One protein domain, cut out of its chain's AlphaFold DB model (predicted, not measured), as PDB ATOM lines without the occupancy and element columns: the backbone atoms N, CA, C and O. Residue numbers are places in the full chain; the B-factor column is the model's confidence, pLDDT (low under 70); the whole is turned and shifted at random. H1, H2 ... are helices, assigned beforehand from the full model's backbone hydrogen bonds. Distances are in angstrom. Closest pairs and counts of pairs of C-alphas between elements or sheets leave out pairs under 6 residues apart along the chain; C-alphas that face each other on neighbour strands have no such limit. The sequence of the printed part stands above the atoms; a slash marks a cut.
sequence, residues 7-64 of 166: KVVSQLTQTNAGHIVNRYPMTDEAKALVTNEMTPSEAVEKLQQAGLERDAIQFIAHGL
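AT A GLANCE: This is residues 7 to 64 of the 166 residues of an uncharacterized protein of Thalassotalea euphylliae (UniProt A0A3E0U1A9). Two helices, H4 and H3, lie side by side as a hairpin; the short helices H1 and H2 and their link cover one side of it, H1 near the last residues of H4 and H2 near the turn. The printed part has 58 residues with four named helices, H1 to H4 in chain order, and no named strand: all helix. It is compact, with a radius of gyration of the C-alphas of 9.7 A and spans of 24 by 21 by 17 A.

IN THESE COORDINATES: Find C-alpha 53 at (12.140, 22.050, 44.579); from there H4 runs 15.1 A to C-alpha 63 at (23.964, 30.910, 47.784). H3, residues 40 to 49, is 14.3 A long. H1 is residues 18 to 21, 5.4 A, and H2 residues 28 to 31, 5.1 A.

HOW THE PARTS SIT: H4 and H3 touch, closest at the C-alphas of Ala 56 and Val 44, 5.4 A; they run opposite ways at a shallow tilt of 11 degrees. H1 touches H4, closest at C-alphas 20 and 63, 5.3 A. H2 is close to but not clearly touching H4, at C-alphas 30 and 55, 6.5 A. In H3 and H4 every O i to N i+4 pair is within hydrogen-bond range; H1 and H2 are too short for one.

THE WHOLE: C-alphas 7 and 28 are farthest apart, 27.3 A. There is no cut and no long link. No printed residue is under 70 in pLDDT.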
ATOM      1  N   LYS A   7      11.869  34.424  53.937       96.38
ATOM      2  CA  LYS A   7      12.968  34.769  54.845       96.38
ATOM      3  C   LYS A   7      14.304  34.145  54.440       96.38
ATOM      4  O   LYS A   7      15.328  34.798  54.606       96.38
ATOM      5  N   VAL A   8      14.328  32.891  53.977       97.75
ATOM      6  CA  VAL A   8      15.593  32.270  53.541       97.75
ATOM      7  C   VAL A   8      16.022  32.807  52.178       97.75
ATOM      8  O   VAL A   8      17.195  33.110  51.988       97.75
ATOM      9  N   VAL A   9      15.073  33.031  51.265       98.12
ATOM     10  CA  VAL A   9      15.361  33.605  49.941       98.12
ATOM     11  C   VAL A   9      15.919  35.024  50.070       98.12
ATOM     12  O   VAL A   9      16.901  35.355  49.416       98.12
ATOM     13  N   SER A  10      15.396  35.840  50.993       97.50
ATOM     14  CA  SER A  10      15.905  37.199  51.231       97.50
ATOM     15  C   SER A  10      17.326  37.255  51.811       97.50
ATOM     16  O   SER A  10      17.872  38.344  51.961       97.50
ATOM     17  N   GLN A  11      17.916  36.120  52.208       98.19
ATOM     18  CA  GLN A  11      19.303  36.043  52.684       98.19
ATOM     19  C   GLN A  11      20.312  35.777  51.559       98.19
ATOM     20  O   GLN A  11      21.515  35.764  51.826       98.19
ATOM     21  N   LEU A  12      19.849  35.571  50.324       98.00
ATOM     22  CA  LEU A  12      20.702  35.516  49.142       98.00
ATOM     23  C   LEU A  12      21.109  36.946  48.769       98.00
ATOM     24  O   LEU A  12      20.278  37.747  48.348       98.00
ATOM     25  N   THR A  13      22.380  37.288  48.976       95.62
ATOM     26  CA  THR A  13      22.889  38.665  48.835       95.62
ATOM     27  C   THR A  13      23.670  38.906  47.545       95.62
ATOM     28  O   THR A  13      24.140  40.018  47.307       95.62
ATOM     29  N   GLN A  14      23.838  37.880  46.710       96.31
ATOM     30  CA  GLN A  14      24.528  37.986  45.430       96.31
ATOM     31  C   GLN A  14      23.732  38.858  44.456       96.31
ATOM     32  O   GLN A  14      22.509  38.782  44.390       96.31
ATOM     33  N   THR A  15      24.437  39.650  43.648       94.44
ATOM     34  CA  THR A  15      23.805  40.519  42.645       94.44
ATOM     35  C   THR A  15      23.108  39.722  41.543       94.44
ATOM     36  O   THR A  15      22.092  40.167  41.023       94.44
ATOM     37  N   ASN A  16      23.644  38.552  41.190       96.38
ATOM     38  CA  ASN A  16      23.093  37.689  40.153       96.38
ATOM     39  C   ASN A  16      23.344  36.199  40.454       96.38
ATOM     40  O   ASN A  16      24.239  35.847  41.234       96.38
ATOM     41  N   ALA A  17      22.548  35.330  39.835       97.00
ATOM     42  CA  ALA A  17      22.573  33.881  40.004       97.00
ATOM     43  C   ALA A  17      23.888  33.248  39.518       97.00
ATOM     44  O   ALA A  17      24.299  32.217  40.055       97.00
ATOM     45  N   GLY A  18      24.601  33.899  38.591       95.88
ATOM     46  CA  GLY A  18      25.928  33.493  38.117       95.88
ATOM     47  C   GLY A  18      26.945  33.266  39.243       95.88
ATOM     48  O   GLY A  18      27.777  32.360  39.171       95.88
ATOM     49  N   HIS A  19      26.850  34.024  40.339       95.12
ATOM     50  CA  HIS A  19      27.710  33.845  41.517       95.12
ATOM     51  C   HIS A  19      27.419  32.566  42.323       95.12
ATOM     52  O   HIS A  19      28.241  32.161  43.146       95.12
ATOM     53  N   ILE A  20      26.260  31.939  42.106       97.12
ATOM     54  CA  ILE A  20      25.793  30.758  42.839       97.12
ATOM     55  C   ILE A  20      25.955  29.498  41.983       97.12
ATOM     56  O   ILE A  20      26.551  28.525  42.444       97.12
ATOM     57  N   VAL A  21      25.493  29.529  40.730       94.56
ATOM     58  CA  VAL A  21      25.463  28.354  39.835       94.56
ATOM     59  C   VAL A  21      26.848  27.785  39.517       94.56
ATOM     60  O   VAL A  21      26.979  26.604  39.230       94.56
ATOM     61  N   ASN A  22      27.907  28.590  39.637       90.94
ATOM     62  CA  ASN A  22      29.287  28.140  39.439       90.94
ATOM     63  C   ASN A  22      29.877  27.383  40.649       90.94
ATOM     64  O   ASN A  22      31.013  26.918  40.590       90.94
ATOM     65  N   ARG A  23      29.138  27.258  41.763       93.75
ATOM     66  CA  ARG A  23      29.613  26.609  43.003       93.75
ATOM     67  C   ARG A  23      29.316  25.103  43.047       93.75
ATOM     68  O   ARG A  23      29.855  24.409  43.914       93.75
ATOM     69  N   TYR A  24      28.462  24.602  42.153       95.75
ATOM     70  CA  TYR A  24      28.004  23.211  42.124       95.75
ATOM     71  C   TYR A  24      27.487  22.808  40.731       95.75
ATOM     72  O   TYR A  24      27.116  23.673  39.943       95.75
ATOM     73  N   PRO A  25      27.440  21.505  40.403       93.88
ATOM     74  CA  PRO A  25      26.836  21.051  39.156       93.88
ATOM     75  C   PRO A  25      25.305  21.102  39.245       93.88
ATOM     76  O   PRO A  25      24.704  20.382  40.039       93.88
ATOM     77  N   MET A  26      24.677  21.929  38.411       94.00
ATOM     78  CA  MET A  26      23.219  21.945  38.242       94.00
ATOM     79  C   MET A  26      22.729  20.780  37.371       94.00
ATOM     80  O   MET A  26      23.455  20.314  36.483       94.00
ATOM     81  N   THR A  27      21.476  20.370  37.582       96.88
ATOM     82  CA  THR A  27      20.734  19.496  36.661       96.88
ATOM     83  C   THR A  27      20.486  20.194  35.323       96.88
ATOM     84  O   THR A  27      20.591  21.420  35.213       96.88
ATOM     85  N   ASP A  28      20.179  19.424  34.282       97.25
ATOM     86  CA  ASP A  28      19.944  19.992  32.953       97.25
ATOM     87  C   ASP A  28      18.608  20.744  32.895       97.25
ATOM     88  O   ASP A  28      18.523  21.806  32.273       97.25
ATOM     89  N   GLU A  29      17.603  20.279  33.640       97.38
ATOM     90  CA  GLU A  29      16.321  20.956  33.830       97.38
ATOM     91  C   GLU A  29      16.500  22.324  34.504       97.38
ATOM     92  O   GLU A  29      15.950  23.320  34.035       97.38
ATOM     93  N   ALA A  30      17.312  22.409  35.563       97.25
ATOM     94  CA  ALA A  30      17.563  23.672  36.249       97.25
ATOM     95  C   ALA A  30      18.391  24.650  35.393       97.25
ATOM     96  O   ALA A  30      18.094  25.848  35.371       97.25
ATOM     97  N   LYS A  31      19.392  24.159  34.642       96.69
ATOM     98  CA  LYS A  31      20.187  24.981  33.704       96.69
ATOM     99  C   LYS A  31      19.338  25.596  32.595       96.69
ATOM    100  O   LYS A  31      19.639  26.696  32.148       96.69
ATOM    101  N   ALA A  32      18.293  24.901  32.144       97.25
ATOM    102  CA  ALA A  32      17.385  25.421  31.125       97.25
ATOM    103  C   ALA A  32      16.534  26.606  31.625       97.25
ATOM    104  O   ALA A  32      15.985  27.349  30.811       97.25
ATOM    105  N   LEU A  33      16.416  26.785  32.947       97.50
ATOM    106  CA  LEU A  33      15.554  27.792  33.571       97.50
ATOM    107  C   LEU A  33      16.315  28.961  34.195       97.50
ATOM    108  O   LEU A  33      15.794  30.075  34.195       97.50
ATOM    109  N   VAL A  34      17.505  28.724  34.750       97.38
ATOM    110  CA  VAL A  34      18.283  29.737  35.476       97.38
ATOM    111  C   VAL A  34      19.377  30.301  34.578       97.38
ATOM    112  O   VAL A  34      20.277  29.574  34.163       97.38
ATOM    113  N   THR A  35      19.339  31.610  34.322       95.06
ATOM    114  CA  THR A  35      20.424  32.315  33.622       95.06
ATOM    115  C   THR A  35      21.302  33.084  34.602       95.06
ATOM    116  O   THR A  35      20.886  33.402  35.718       95.06
ATOM    117  N   ASN A  36      22.530  33.404  34.190       95.31
ATOM    118  CA  ASN A  36      23.499  34.078  35.053       95.31
ATOM    119  C   ASN A  36      23.056  35.487  35.462       95.31
ATOM    120  O   ASN A  36      23.489  35.959  36.504       95.31
ATOM    121  N   GLU A  37      22.221  36.141  34.656       96.44
ATOM    122  CA  GLU A  37      21.780  37.529  34.814       96.44
ATOM    123  C   GLU A  37      20.599  37.679  35.780       96.44
ATOM    124  O   GLU A  37      20.353  38.784  36.259       96.44
ATOM    125  N   MET A  38      19.880  36.590  36.073       97.56
ATOM    126  CA  MET A  38      18.761  36.606  37.017       97.56
ATOM    127  C   MET A  38      19.232  37.005  38.410       97.56
ATOM    128  O   MET A  38      20.323  36.629  38.846       97.56
ATOM    129  N   THR A  39      18.383  37.691  39.165       98.06
ATOM    130  CA  THR A  39      18.583  37.799  40.611       98.06
ATOM    131  C   THR A  39      18.433  36.416  41.265       98.06
ATOM    132  O   THR A  39      17.699  35.561  40.757       98.06
ATOM    133  N   PRO A  40      19.078  36.158  42.419       98.19
ATOM    134  CA  PRO A  40      18.901  34.889  43.126       98.19
ATOM    135  C   PRO A  40      17.436  34.572  43.466       98.19
ATOM    136  O   PRO A  40      17.026  33.417  43.378       98.19
ATOM    137  N   SER A  41      16.635  35.586  43.808       97.94
ATOM    138  CA  SER A  41      15.206  35.416  44.097       97.94
ATOM    139  C   SER A  41      14.410  34.973  42.869       97.94
ATOM    140  O   SER A  41      13.604  34.053  42.980       97.94
ATOM    141  N   GLU A  42      14.660  35.573  41.699       98.19
ATOM    142  CA  GLU A  42      14.023  35.167  40.437       98.19
ATOM    143  C   GLU A  42      14.408  33.734  40.051       98.19
ATOM    144  O   GLU A  42      13.549  32.957  39.638       98.19
ATOM    145  N   ALA A  43      15.678  33.355  40.232       98.38
ATOM    146  CA  ALA A  43      16.137  31.992  39.976       98.38
ATOM    147  C   ALA A  43      15.413  30.969  40.872       98.38
ATOM    148  O   ALA A  43      14.920  29.956  40.374       98.38
ATOM    149  N   VAL A  44      15.286  31.248  42.176       98.38
ATOM    150  CA  VAL A  44      14.529  30.389  43.103       98.38
ATOM    151  C   VAL A  44      13.061  30.295  42.689       98.38
ATOM    152  O   VAL A  44      12.519  29.192  42.631       98.38
ATOM    153  N   GLU A  45      12.424  31.418  42.354       98.12
ATOM    154  CA  GLU A  45      11.028  31.438  41.913       98.12
ATOM    155  C   GLU A  45      10.819  30.590  40.648       98.12
ATOM    156  O   GLU A  45       9.889  29.783  40.600       98.12
ATOM    157  N   LYS A  46      11.708  30.705  39.651       98.31
ATOM    158  CA  LYS A  46      11.656  29.902  38.418       98.31
ATOM    159  C   LYS A  46      11.752  28.406  38.696       98.31
ATOM    160  O   LYS A  46      10.967  27.637  38.141       98.31
ATOM    161  N   LEU A  47      12.673  27.998  39.569       98.50
ATOM    162  CA  LEU A  47      12.824  26.597  39.963       98.50
ATOM    163  C   LEU A  47      11.572  26.086  40.692       98.50
ATOM    164  O   LEU A  47      11.075  25.006  40.374       98.50
ATOM    165  N   GLN A  48      11.000  26.877  41.607       97.56
ATOM    166  CA  GLN A  48       9.773  26.505  42.319       97.56
ATOM    167  C   GLN A  48       8.554  26.407  41.389       97.56
ATOM    168  O   GLN A  48       7.799  25.441  41.481       97.56
ATOM    169  N   GLN A  49       8.374  27.359  40.467       97.88
ATOM    170  CA  GLN A  49       7.283  27.343  39.481       97.88
ATOM    171  C   GLN A  49       7.358  26.128  38.545       97.88
ATOM    172  O   GLN A  49       6.324  25.627  38.107       97.88
ATOM    173  N   ALA A  50       8.567  25.635  38.266       97.88
ATOM    174  CA  ALA A  50       8.796  24.435  37.466       97.88
ATOM    175  C   ALA A  50       8.704  23.119  38.265       97.88
ATOM    176  O   ALA A  50       8.910  22.048  37.700       97.88
ATOM    177  N   GLY A  51       8.417  23.170  39.572       96.62
ATOM    178  CA  GLY A  51       8.384  21.984  40.436       96.62
ATOM    179  C   GLY A  51       9.766  21.405  40.768       96.62
ATOM    180  O   GLY A  51       9.852  20.313  41.327       96.62
ATOM    181  N   LEU A  52      10.850  22.131  40.476       97.38
ATOM    182  CA  LEU A  52      12.233  21.732  40.752       97.38
ATOM    183  C   LEU A  52      12.654  22.136  42.174       97.38
ATOM    184  O   LEU A  52      13.616  22.873  42.390       97.38
ATOM    185  N   GLU A  53      11.907  21.669  43.178       96.19
ATOM    186  CA  GLU A  53      12.140  22.050  44.579       96.19
ATOM    187  C   GLU A  53      13.527  21.615  45.082       96.19
ATOM    188  O   GLU A  53      14.181  22.353  45.819       96.19
ATOM    189  N   ARG A  54      14.014  20.447  44.640       97.00
ATOM    190  CA  ARG A  54      15.347  19.942  45.009       97.00
ATOM    191  C   ARG A  54      16.463  20.840  44.470       97.00
ATOM    192  O   ARG A  54      17.378  21.178  45.215       97.00
ATOM    193  N   ASP A  55      16.352  21.284  43.218       98.19
ATOM    194  CA  ASP A  55      17.298  22.230  42.620       98.19
ATOM    195  C   ASP A  55      17.236  23.602  43.296       98.19
ATOM    196  O   ASP A  55      18.274  24.225  43.516       98.19
ATOM    197  N   ALA A  56      16.041  24.060  43.682       98.31
ATOM    198  CA  ALA A  56      15.883  25.301  44.435       98.31
ATOM    199  C   ALA A  56      16.575  25.221  45.807       98.31
ATOM    200  O   ALA A  56      17.259  26.164  46.207       98.31
ATOM    201  N   ILE A  57      16.461  24.090  46.511       98.25
ATOM    202  CA  ILE A  57      17.154  23.867  47.789       98.25
ATOM    203  C   ILE A  57      18.668  23.873  47.599       98.25
ATOM    204  O   ILE A  57      19.367  24.543  48.360       98.25
ATOM    205  N   GLN A  58      19.169  23.189  46.570       98.38
ATOM    206  CA  GLN A  58      20.592  23.174  46.257       98.38
ATOM    207  C   GLN A  58      21.103  24.586  45.932       98.38
ATOM    208  O   GLN A  58      22.103  25.028  46.500       98.38
ATOM    209  N   PHE A  59      20.378  25.335  45.096       98.62
ATOM    210  CA  PHE A  59      20.708  26.718  44.754       98.62
ATOM    211  C   PHE A  59      20.800  27.603  46.003       98.62
ATOM    212  O   PHE A  59      21.802  28.289  46.212       98.62
ATOM    213  N   ILE A  60      19.799  27.537  46.887       98.69
ATOM    214  CA  ILE A  60      19.790  28.297  48.142       98.69
ATOM    215  C   ILE A  60      20.962  27.871  49.037       98.69
ATOM    216  O   ILE A  60      21.682  28.731  49.541       98.69
ATOM    217  N   ALA A  61      21.208  26.568  49.205       98.56
ATOM    218  CA  ALA A  61      22.285  26.056  50.053       98.56
ATOM    219  C   ALA A  61      23.667  26.563  49.611       98.56
ATOM    220  O   ALA A  61      24.505  26.889  50.453       98.56
ATOM    221  N   HIS A  62      23.897  26.680  48.300       98.31
ATOM    222  CA  HIS A  62      25.137  27.229  47.752       98.31
ATOM    223  C   HIS A  62      25.190  28.762  47.729       98.31
ATOM    224  O   HIS A  62      26.291  29.311  47.665       98.31
ATOM    225  N   GLY A  63      24.046  29.447  47.778       98.06
ATOM    226  CA  GLY A  63      23.964  30.910  47.784       98.06
ATOM    227  C   GLY A  63      24.006  31.548  49.174       98.06
ATOM    228  O   GLY A  63      24.436  32.691  49.319       98.06
ATOM    229  N   LEU A  64      23.602  30.835  50.223       98.38
ATOM    230  CA  LEU A  64      23.644  31.364  51.583       98.38
ATOM    231  C   LEU A  64      25.082  31.535  52.099       98.38
ATOM    232  O   LEU A  64      25.989  30.762  51.789       98.38
TER     233      LEU A  64